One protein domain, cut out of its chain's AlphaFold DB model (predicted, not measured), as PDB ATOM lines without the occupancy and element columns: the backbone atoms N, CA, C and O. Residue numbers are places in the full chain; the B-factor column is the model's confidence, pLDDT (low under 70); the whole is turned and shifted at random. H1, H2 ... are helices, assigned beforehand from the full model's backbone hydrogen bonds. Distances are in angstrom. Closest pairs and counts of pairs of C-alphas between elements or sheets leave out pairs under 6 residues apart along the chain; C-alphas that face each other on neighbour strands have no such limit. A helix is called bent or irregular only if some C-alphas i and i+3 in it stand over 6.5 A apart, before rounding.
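AT A GLANCE: This is residues 4 to 69 of the 69 residues of an uncharacterized protein of Methylocaldum marinum (UniProt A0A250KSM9). Two helices, H2 and H1, lie side by side and run the same way at one end of an elongated domain; at the other end the short helices H3 and H4 sit near each other among loops. Residues 64 to 69 stick out as a tail, and the loop of residues 50 to 55 stands free too. The printed part has 66 residues with four named helices, in the order H1, H2, H3, H4, and no named strand; the class is all helix, though the named elements hold only 30 of the 66 residues. It is only just compact, close to loose, with a radius of gyration of the C-alphas of 12.5 A and spans of 37 by 24 by 17 A.

HOW THE PARTS SIT: H2, residues 24 to 34, touches H1, residues 4 to 12, at a shallow tilt of 19 degrees, the same way; their closest C-alphas, those of Ile 31 and Ala 10, are 5.7 A apart. H3, residues 44 to 48, and H4, residues 57 to 61, are close but not clearly touching, with the closest C-alphas, those of Arg 46 and Cys 60, 6.4 A apart. H2 is apart from H3 and H4, and so is H1. In H1, H2 and H4 every O i to N i+4 pair is within hydrogen-bond range; H3 has 0 of 1, but 2 of 2 O i to N i+3 pairs.

IN THESE COORDINATES: H2 measures 15.4 A from C-alpha 24 at (133.604, 115.453, 125.383) to C-alpha 34. H1 measures 12.6 A and begins at C-alpha 4 at (130.316, 121.431, 133.047). H3 is 8.3 A long and only just irregular, with C-alphas 44 and 47 6.51 A apart. H4 is 6.2 A long and ends at C-alpha 61 at (134.370, 122.247, 111.403).

THE WHOLE: The two C-alphas farthest apart, those of Gly 14 and Trp 67, are 38.7 A apart. The printed part has no cut. The link from H1 to H2 is long, with 11 residues; those from H2 to H3 and from H3 to H4 are short. Mean pLDDT of the printed part is 88.6, and residues 65, 66, 68 and 69 are under 70.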
ATOM      1  N   ALA A   4     131.461 121.314 132.143       84.12
ATOM      2  CA  ALA A   4     130.316 121.431 133.047       84.12
ATOM      3  C   ALA A   4     128.981 121.662 132.312       84.12
ATOM      4  O   ALA A   4     127.974 121.067 132.688       84.12
ATOM      5  N   GLU A   5     128.977 122.458 131.237       87.81
ATOM      6  CA  GLU A   5     127.772 122.748 130.442       87.81
ATOM      7  C   GLU A   5     127.263 121.487 129.733       87.81
ATOM      8  O   GLU A   5     126.065 121.223 129.683       87.81
ATOM      9  N   LEU A   6     128.173 120.657 129.216       89.31
ATOM     10  CA  LEU A   6     127.812 119.403 128.553       89.31
ATOM     11  C   LEU A   6     127.218 118.375 129.509       89.31
ATOM     12  O   LEU A   6     126.281 117.670 129.139       89.31
ATOM     13  N   LEU A   7     127.752 118.294 130.728       91.19
ATOM     14  CA  LEU A   7     127.188 117.433 131.762       91.19
ATOM     15  C   LEU A   7     125.774 117.877 132.133       91.19
ATOM     16  O   LEU A   7     124.900 117.031 132.296       91.19
ATOM     17  N   ASP A   8     125.534 119.184 132.219       92.19
ATOM     18  CA  ASP A   8     124.203 119.716 132.499       92.19
ATOM     19  C   ASP A   8     123.200 119.394 131.379       92.19
ATOM     20  O   ASP A   8     122.117 118.867 131.647       92.19
ATOM     21  N   ILE A   9     123.594 119.578 130.115       92.00
ATOM     22  CA  ILE A   9     122.774 119.186 128.957       92.00
ATOM     23  C   ILE A   9     122.481 117.680 128.982       92.00
ATOM     24  O   ILE A   9     121.354 117.266 128.706       92.00
ATOM     25  N   ALA A  10     123.476 116.851 129.308       92.19
ATOM     26  CA  ALA A  10     123.303 115.405 129.356       92.19
ATOM     27  C   ALA A  10     122.322 114.973 130.460       92.19
ATOM     28  O   ALA A  10     121.468 114.120 130.211       92.19
ATOM     29  N   ARG A  11     122.377 115.611 131.637       93.38
ATOM     30  CA  ARG A  11     121.404 115.390 132.722       93.38
ATOM     31  C   ARG A  11     119.988 115.757 132.293       93.38
ATOM     32  O   ARG A  11     119.080 114.948 132.468       93.38
ATOM     33  N   HIS A  12     119.805 116.927 131.682       93.56
ATOM     34  CA  HIS A  12     118.497 117.364 131.178       93.56
ATOM     35  C   HIS A  12     117.963 116.465 130.054       93.56
ATOM     36  O   HIS A  12     116.755 116.303 129.916       93.56
ATOM     37  N   ALA A  13     118.851 115.835 129.282       90.44
ATOM     38  CA  ALA A  13     118.492 114.842 128.273       90.44
ATOM     39  C   ALA A  13     118.155 113.450 128.858       90.44
ATOM     40  O   ALA A  13     117.884 112.525 128.096       90.44
ATOM     41  N   GLY A  14     118.180 113.279 130.187       93.31
ATOM     42  CA  GLY A  14     117.850 112.022 130.863       93.31
ATOM     43  C   GLY A  14     118.950 110.959 130.806       93.31
ATOM     44  O   GLY A  14     118.684 109.786 131.075       93.31
ATOM     45  N   ILE A  15     120.180 111.343 130.455       93.94
ATOM     46  CA  ILE A  15     121.319 110.425 130.364       93.94
ATOM     47  C   ILE A  15     121.833 110.128 131.774       93.94
ATOM     48  O   ILE A  15     122.124 111.037 132.552       93.94
ATOM     49  N   ARG A  16     121.940 108.836 132.089       91.81
ATOM     50  CA  ARG A  16     122.455 108.316 133.363       91.81
ATOM     51  C   ARG A  16     123.929 107.935 133.233       91.81
ATOM     52  O   ARG A  16     124.478 107.979 132.133       91.81
ATOM     53  N   ASP A  17     124.542 107.573 134.358       90.56
ATOM     54  CA  ASP A  17     125.889 106.994 134.402       90.56
ATOM     55  C   ASP A  17     126.943 107.929 133.759       90.56
ATOM     56  O   ASP A  17     127.832 107.521 133.004       90.56
ATOM     57  N   LEU A  18     126.812 109.239 134.018       89.69
ATOM     58  CA  LEU A  18     127.631 110.277 133.384       89.69
ATOM     59  C   LEU A  18     129.121 110.169 133.740       89.69
ATOM     60  O   LEU A  18     129.979 110.611 132.977       89.69
ATOM     61  N   GLU A  19     129.430 109.552 134.876       89.38
ATOM     62  CA  GLU A  19     130.771 109.273 135.374       89.38
ATOM     63  C   GLU A  19     131.579 108.316 134.486       89.38
ATOM     64  O   GLU A  19     132.807 108.267 134.610       89.38
ATOM     65  N   TYR A  20     130.926 107.576 133.582       89.12
ATOM     66  CA  TYR A  20     131.597 106.672 132.643       89.12
ATOM     67  C   TYR A  20     132.034 107.363 131.349       89.12
ATOM     68  O   TYR A  20     132.873 106.825 130.621       89.12
ATOM     69  N   PHE A  21     131.534 108.567 131.057       90.75
ATOM     70  CA  PHE A  21     131.979 109.322 129.891       90.75
ATOM     71  C   PHE A  21     133.281 110.060 130.213       90.75
ATOM     72  O   PHE A  21     133.329 110.973 131.033       90.75
ATOM     73  N   ARG A  22     134.368 109.650 129.554       89.94
ATOM     74  CA  ARG A  22     135.729 110.167 129.784       89.94
ATOM     75  C   ARG A  22     136.100 111.323 128.865       89.94
ATOM     76  O   ARG A  22     137.109 111.981 129.086       89.94
ATOM     77  N   THR A  23     135.316 111.550 127.816       91.12
ATOM     78  CA  THR A  23     135.620 112.541 126.783       91.12
ATOM     79  C   THR A  23     134.391 113.354 126.416       91.12
ATOM     80  O   THR A  23     133.261 112.862 126.455       91.12
ATOM     81  N   GLU A  24     134.630 114.585 125.963       91.69
ATOM     82  CA  GLU A  24     133.604 115.453 125.383       91.69
ATOM     83  C   GLU A  24     132.832 114.740 124.265       91.69
ATOM     84  O   GLU A  24     131.604 114.763 124.221       91.69
ATOM     85  N   LYS A  25     133.563 114.027 123.401       92.50
ATOM     86  CA  LYS A  25     133.000 113.279 122.278       92.50
ATOM     87  C   LYS A  25     131.960 112.260 122.731       92.50
ATOM     88  O   LYS A  25     130.882 112.197 122.150       92.50
ATOM     89  N   GLN A  26     132.261 111.494 123.777       93.75
ATOM     90  CA  GLN A  26     131.331 110.502 124.312       93.75
ATOM     91  C   GLN A  26     130.069 111.148 124.903       93.75
ATOM     92  O   GLN A  26     128.972 110.655 124.641       93.75
ATOM     93  N   LEU A  27     130.207 112.263 125.630       93.75
ATOM     94  CA  LEU A  27     129.062 113.008 126.169       93.75
ATOM     95  C   LEU A  27     128.166 113.548 125.052       93.75
ATOM     96  O   LEU A  27     126.957 113.329 125.065       93.75
ATOM     97  N   VAL A  28     128.753 114.202 124.046       94.44
ATOM     98  CA  VAL A  28     127.991 114.739 122.912       94.44
ATOM     99  C   VAL A  28     127.295 113.620 122.141       94.44
ATOM    100  O   VAL A  28     126.129 113.761 121.784       94.44
ATOM    101  N   TRP A  29     127.953 112.478 121.937       95.12
ATOM    102  CA  TRP A  29     127.333 111.316 121.299       95.12
ATOM    103  C   TRP A  29     126.146 110.770 122.086       95.12
ATOM    104  O   TRP A  29     125.129 110.424 121.484       95.12
ATOM    105  N   ALA A  30     126.248 110.710 123.414       94.81
ATOM    106  CA  ALA A  30     125.134 110.309 124.259       94.81
ATOM    107  C   ALA A  30     123.958 111.292 124.119       94.81
ATOM    108  O   ALA A  30     122.830 110.856 123.903       94.81
ATOM    109  N   ILE A  31     124.223 112.606 124.123       94.38
ATOM    110  CA  ILE A  31     123.200 113.647 123.913       94.38
ATOM    111  C   ILE A  31     122.550 113.520 122.531       94.38
ATOM    112  O   ILE A  31     121.326 113.568 122.417       94.38
ATOM    113  N   GLN A  32     123.339 113.330 121.472       93.56
ATOM    114  CA  GLN A  32     122.825 113.155 120.111       93.56
ATOM    115  C   GLN A  32     121.890 111.943 120.022       93.56
ATOM    116  O   GLN A  32     120.787 112.063 119.488       93.56
ATOM    117  N   ARG A  33     122.283 110.812 120.618       94.12
ATOM    118  CA  ARG A  33     121.461 109.593 120.670       94.12
ATOM    119  C   ARG A  33     120.189 109.785 121.489       94.12
ATOM    120  O   ARG A  33     119.128 109.377 121.034       94.12
ATOM    121  N   ALA A  34     120.273 110.444 122.645       93.56
ATOM    122  CA  ALA A  34     119.107 110.760 123.473       93.56
ATOM    123  C   ALA A  34     118.091 111.649 122.729       93.56
ATOM    124  O   ALA A  34     116.889 111.521 122.926       93.56
ATOM    125  N   ARG A  35     118.565 112.499 121.807       91.31
ATOM    126  CA  ARG A  35     117.730 113.311 120.904       91.31
ATOM    127  C   ARG A  35     117.255 112.561 119.646       91.31
ATOM    128  O   ARG A  35     116.702 113.188 118.746       91.31
ATOM    129  N   GLY A  36     117.504 111.253 119.538       91.38
ATOM    130  CA  GLY A  36     117.136 110.437 118.374       91.38
ATOM    131  C   GLY A  36     117.941 110.744 117.107       91.38
ATOM    132  O   GLY A  36     117.492 110.452 116.001       91.38
ATOM    133  N   LYS A  37     119.115 111.370 117.238       90.94
ATOM    134  CA  LYS A  37     119.996 111.735 116.121       90.94
ATOM    135  C   LYS A  37     121.184 110.775 116.029       90.94
ATOM    136  O   LYS A  37     121.602 110.167 117.016       90.94
ATOM    137  N   ALA A  38     121.779 110.689 114.842       90.38
ATOM    138  CA  ALA A  38     123.055 110.010 114.661       90.38
ATOM    139  C   ALA A  38     124.169 110.715 115.459       90.38
ATOM    140  O   ALA A  38     124.213 111.945 115.549       90.38
ATOM    141  N   ALA A  39     125.092 109.929 116.013       94.62
ATOM    142  CA  ALA A  39     126.229 110.416 116.791       94.62
ATOM    143  C   ALA A  39     127.343 110.969 115.874       94.62
ATOM    144  O   ALA A  39     128.404 110.366 115.728       94.62
ATOM    145  N   CYS A  40     127.077 112.088 115.198       94.56
ATOM    146  CA  CYS A  40     127.949 112.612 114.144       94.56
ATOM    147  C   CYS A  40     129.095 113.509 114.650       94.56
ATOM    148  O   CYS A  40     130.005 113.825 113.880       94.56
ATOM    149  N   PHE A  41     129.092 113.921 115.923       94.69
ATOM    150  CA  PHE A  41     130.078 114.871 116.449       94.69
ATOM    151  C   PHE A  41     131.521 114.354 116.328       94.69
ATOM    152  O   PHE A  41     131.820 113.241 116.766       94.69
ATOM    153  N   LEU A  42     132.413 115.156 115.728       91.75
ATOM    154  CA  LEU A  42     133.827 114.813 115.477       91.75
ATOM    155  C   LEU A  42     134.016 113.397 114.894       91.75
ATOM    156  O   LEU A  42     134.915 112.643 115.285       91.75
ATOM    157  N   SER A  43     133.112 113.019 113.993       90.56
ATOM    158  CA  SER A  43     133.154 111.791 113.200       90.56
ATOM    159  C   SER A  43     133.162 112.139 111.712       90.56
ATOM    160  O   SER A  43     132.939 113.296 111.354       90.56
ATOM    161  N   GLU A  44     133.369 111.161 110.836       86.38
ATOM    162  CA  GLU A  44     133.262 111.371 109.385       86.38
ATOM    163  C   GLU A  44     131.845 111.785 108.960       86.38
ATOM    164  O   GLU A  44     131.684 112.702 108.157       86.38
ATOM    165  N   GLY A  45     130.815 111.262 109.634       86.81
ATOM    166  CA  GLY A  45     129.415 111.646 109.412       86.81
ATOM    167  C   GLY A  45     129.085 113.104 109.762       86.81
ATOM    168  O   GLY A  45     127.965 113.556 109.535       86.81
ATOM    169  N   ARG A  46     130.030 113.888 110.306       88.81
ATOM    170  CA  ARG A  46     129.824 115.329 110.556       88.81
ATOM    171  C   ARG A  46     129.530 116.110 109.273       88.81
ATOM    172  O   ARG A  46     128.828 117.115 109.338       88.81
ATOM    173  N   MET A  47     130.053 115.652 108.132       87.19
ATOM    174  CA  MET A  47     129.864 116.300 106.828       87.19
ATOM    175  C   MET A  47     128.440 116.120 106.288       87.19
ATOM    176  O   MET A  47     127.991 116.914 105.470       87.19
ATOM    177  N   GLU A  48     127.710 115.128 106.799       89.62
ATOM    178  CA  GLU A  48     126.317 114.837 106.444       89.62
ATOM    179  C   GLU A  48     125.315 115.556 107.368       89.62
ATOM    180  O   GLU A  48     124.100 115.452 107.204       89.62
ATOM    181  N   CYS A  49     125.799 116.301 108.369       90.25
ATOM    182  CA  CYS A  49     124.937 117.018 109.302       90.25
ATOM    183  C   CYS A  49     124.260 118.222 108.623       90.25
ATOM    184  O   CYS A  49     124.867 119.283 108.439       90.25
ATOM    185  N   MET A  50     122.972 118.062 108.308       89.50
ATOM    186  CA  MET A  50     122.126 119.107 107.711       89.50
ATOM    187  C   MET A  50     121.576 120.121 108.727       89.50
ATOM    188  O   MET A  50     120.975 121.113 108.334       89.50
ATOM    189  N   GLU A  51     121.791 119.901 110.027       90.31
ATOM    190  CA  GLU A  51     121.385 120.839 111.076       90.31
ATOM    191  C   GLU A  51     122.314 122.065 111.053       90.31
ATOM    192  O   GLU A  51     123.472 122.013 111.497       90.31
ATOM    193  N   LEU A  52     121.823 123.156 110.463       86.00
ATOM    194  CA  LEU A  52     122.583 124.395 110.282       86.00
ATOM    195  C   LEU A  52     122.848 125.080 111.624       86.00
ATOM    196  O   LEU A  52     123.956 125.568 111.845       86.00
ATOM    197  N   GLU A  53     121.882 125.017 112.540       90.06
ATOM    198  CA  GLU A  53     121.964 125.596 113.884       90.06
ATOM    199  C   GLU A  53     122.457 124.583 114.928       90.06
ATOM    200  O   GLU A  53     122.223 124.706 116.130       90.06
ATOM    201  N   CYS A  54     123.184 123.554 114.481       90.44
ATOM    202  CA  CYS A  54     123.762 122.575 115.386       90.44
ATOM    203  C   CYS A  54     124.766 123.263 116.317       90.44
ATOM    204  O   CYS A  54     125.813 123.747 115.883       90.44
ATOM    205  N   GLN A  55     124.480 123.223 117.617       90.75
ATOM    206  CA  GLN A  55     125.313 123.817 118.669       90.75
ATOM    207  C   GLN A  55     126.778 123.336 118.659       90.75
ATOM    208  O   GLN A  55     127.652 124.020 119.181       90.75
ATOM    209  N   TRP A  56     127.059 122.174 118.056       91.31
ATOM    210  CA  TRP A  56     128.401 121.587 117.946       91.31
ATOM    211  C   TRP A  56     129.058 121.773 116.571       91.31
ATOM    212  O   TRP A  56     130.164 121.280 116.337       91.31
ATOM    213  N   ARG A  57     128.389 122.451 115.627       89.94
ATOM    214  CA  ARG A  57     128.851 122.584 114.237       89.94
ATOM    215  C   ARG A  57     130.216 123.259 114.153       89.94
ATOM    216  O   ARG A  57     131.072 122.808 113.397       89.94
ATOM    217  N   ARG A  58     130.439 124.304 114.953       88.81
ATOM    218  CA  ARG A  58     131.706 125.048 114.973       88.81
ATOM    219  C   ARG A  58     132.882 124.140 115.333       88.81
ATOM    220  O   ARG A  58     133.908 124.180 114.664       88.81
ATOM    221  N   GLU A  59     132.731 123.301 116.350       89.75
ATOM    222  CA  GLU A  59     133.728 122.318 116.777       89.75
ATOM    223  C   GLU A  59     133.934 121.227 115.722       89.75
ATOM    224  O   GLU A  59     135.076 120.910 115.398       89.75
ATOM    225  N   CYS A  60     132.858 120.718 115.111       90.06
ATOM    226  CA  CYS A  60     132.951 119.769 113.997       90.06
ATOM    227  C   CYS A  60     133.780 120.308 112.819       90.06
ATOM    228  O   CYS A  60     134.542 119.555 112.212       90.06
ATOM    229  N   LEU A  61     133.658 121.602 112.510       85.94
ATOM    230  CA  LEU A  61     134.370 122.247 111.403       85.94
ATOM    231  C   LEU A  61     135.834 122.597 111.722       85.94
ATOM    232  O   LEU A  61     136.613 122.814 110.798       85.94
ATOM    233  N   LYS A  62     136.242 122.610 113.000       85.69
ATOM    234  CA  LYS A  62     137.660 122.759 113.391       85.69
ATOM    235  C   LYS A  62     138.492 121.513 113.078       85.69
ATOM    236  O   LYS A  62     139.719 121.567 113.151       85.69
ATOM    237  N   LEU A  63     137.851 120.381 112.785       78.25
ATOM    238  CA  LEU A  63     138.546 119.124 112.549       78.25
ATOM    239  C   LEU A  63     139.219 119.149 111.171       78.25
ATOM    240  O   LEU A  63     138.603 118.856 110.147       78.25
ATOM    241  N   VAL A  64     140.493 119.536 111.166       74.00
ATOM    242  CA  VAL A  64     141.365 119.501 109.990       74.00
ATOM    243  C   VAL A  64     141.863 118.074 109.779       74.00
ATOM    244  O   VAL A  64     142.167 117.379 110.751       74.00
ATOM    245  N   ALA A  65     141.952 117.645 108.520       67.69
ATOM    246  CA  ALA A  65     142.543 116.359 108.177       67.69
ATOM    247  C   ALA A  65     143.999 116.281 108.667       67.69
ATOM    248  O   ALA A  65     144.738 117.261 108.576       67.69
ATOM    249  N   GLU A  66     144.398 115.117 109.183       65.50
ATOM    250  CA  GLU A  66     145.702 114.903 109.826       65.50
ATOM    251  C   GLU A  66     146.882 115.235 108.903       65.50
ATOM    252  O   GLU A  66     147.835 115.864 109.339       65.50
ATOM    253  N   TRP A  67     146.764 114.932 107.607       72.56
ATOM    254  CA  TRP A  67     147.781 115.237 106.593       72.56
ATOM    255  C   TRP A  67     147.998 116.738 106.331       72.56
ATOM    256  O   TRP A  67     148.932 117.103 105.624       72.56
ATOM    257  N   ARG A  68     147.125 117.609 106.851       68.69
ATOM    258  CA  ARG A  68     147.189 119.069 106.684       68.69
ATOM    259  C   ARG A  68     147.693 119.784 107.952       68.69
ATOM    260  O   ARG A  68     147.612 121.009 108.010       68.69
ATOM    261  N   ARG A  69     148.129 119.045 108.978       57.59
ATOM    262  CA  ARG A  69     148.716 119.608 110.204       57.59
ATOM    263  C   ARG A  69     150.224 119.757 110.118       57.59
ATOM    264  O   ARG A  69     150.854 118.964 109.391       57.59
TER     265      ARG A  69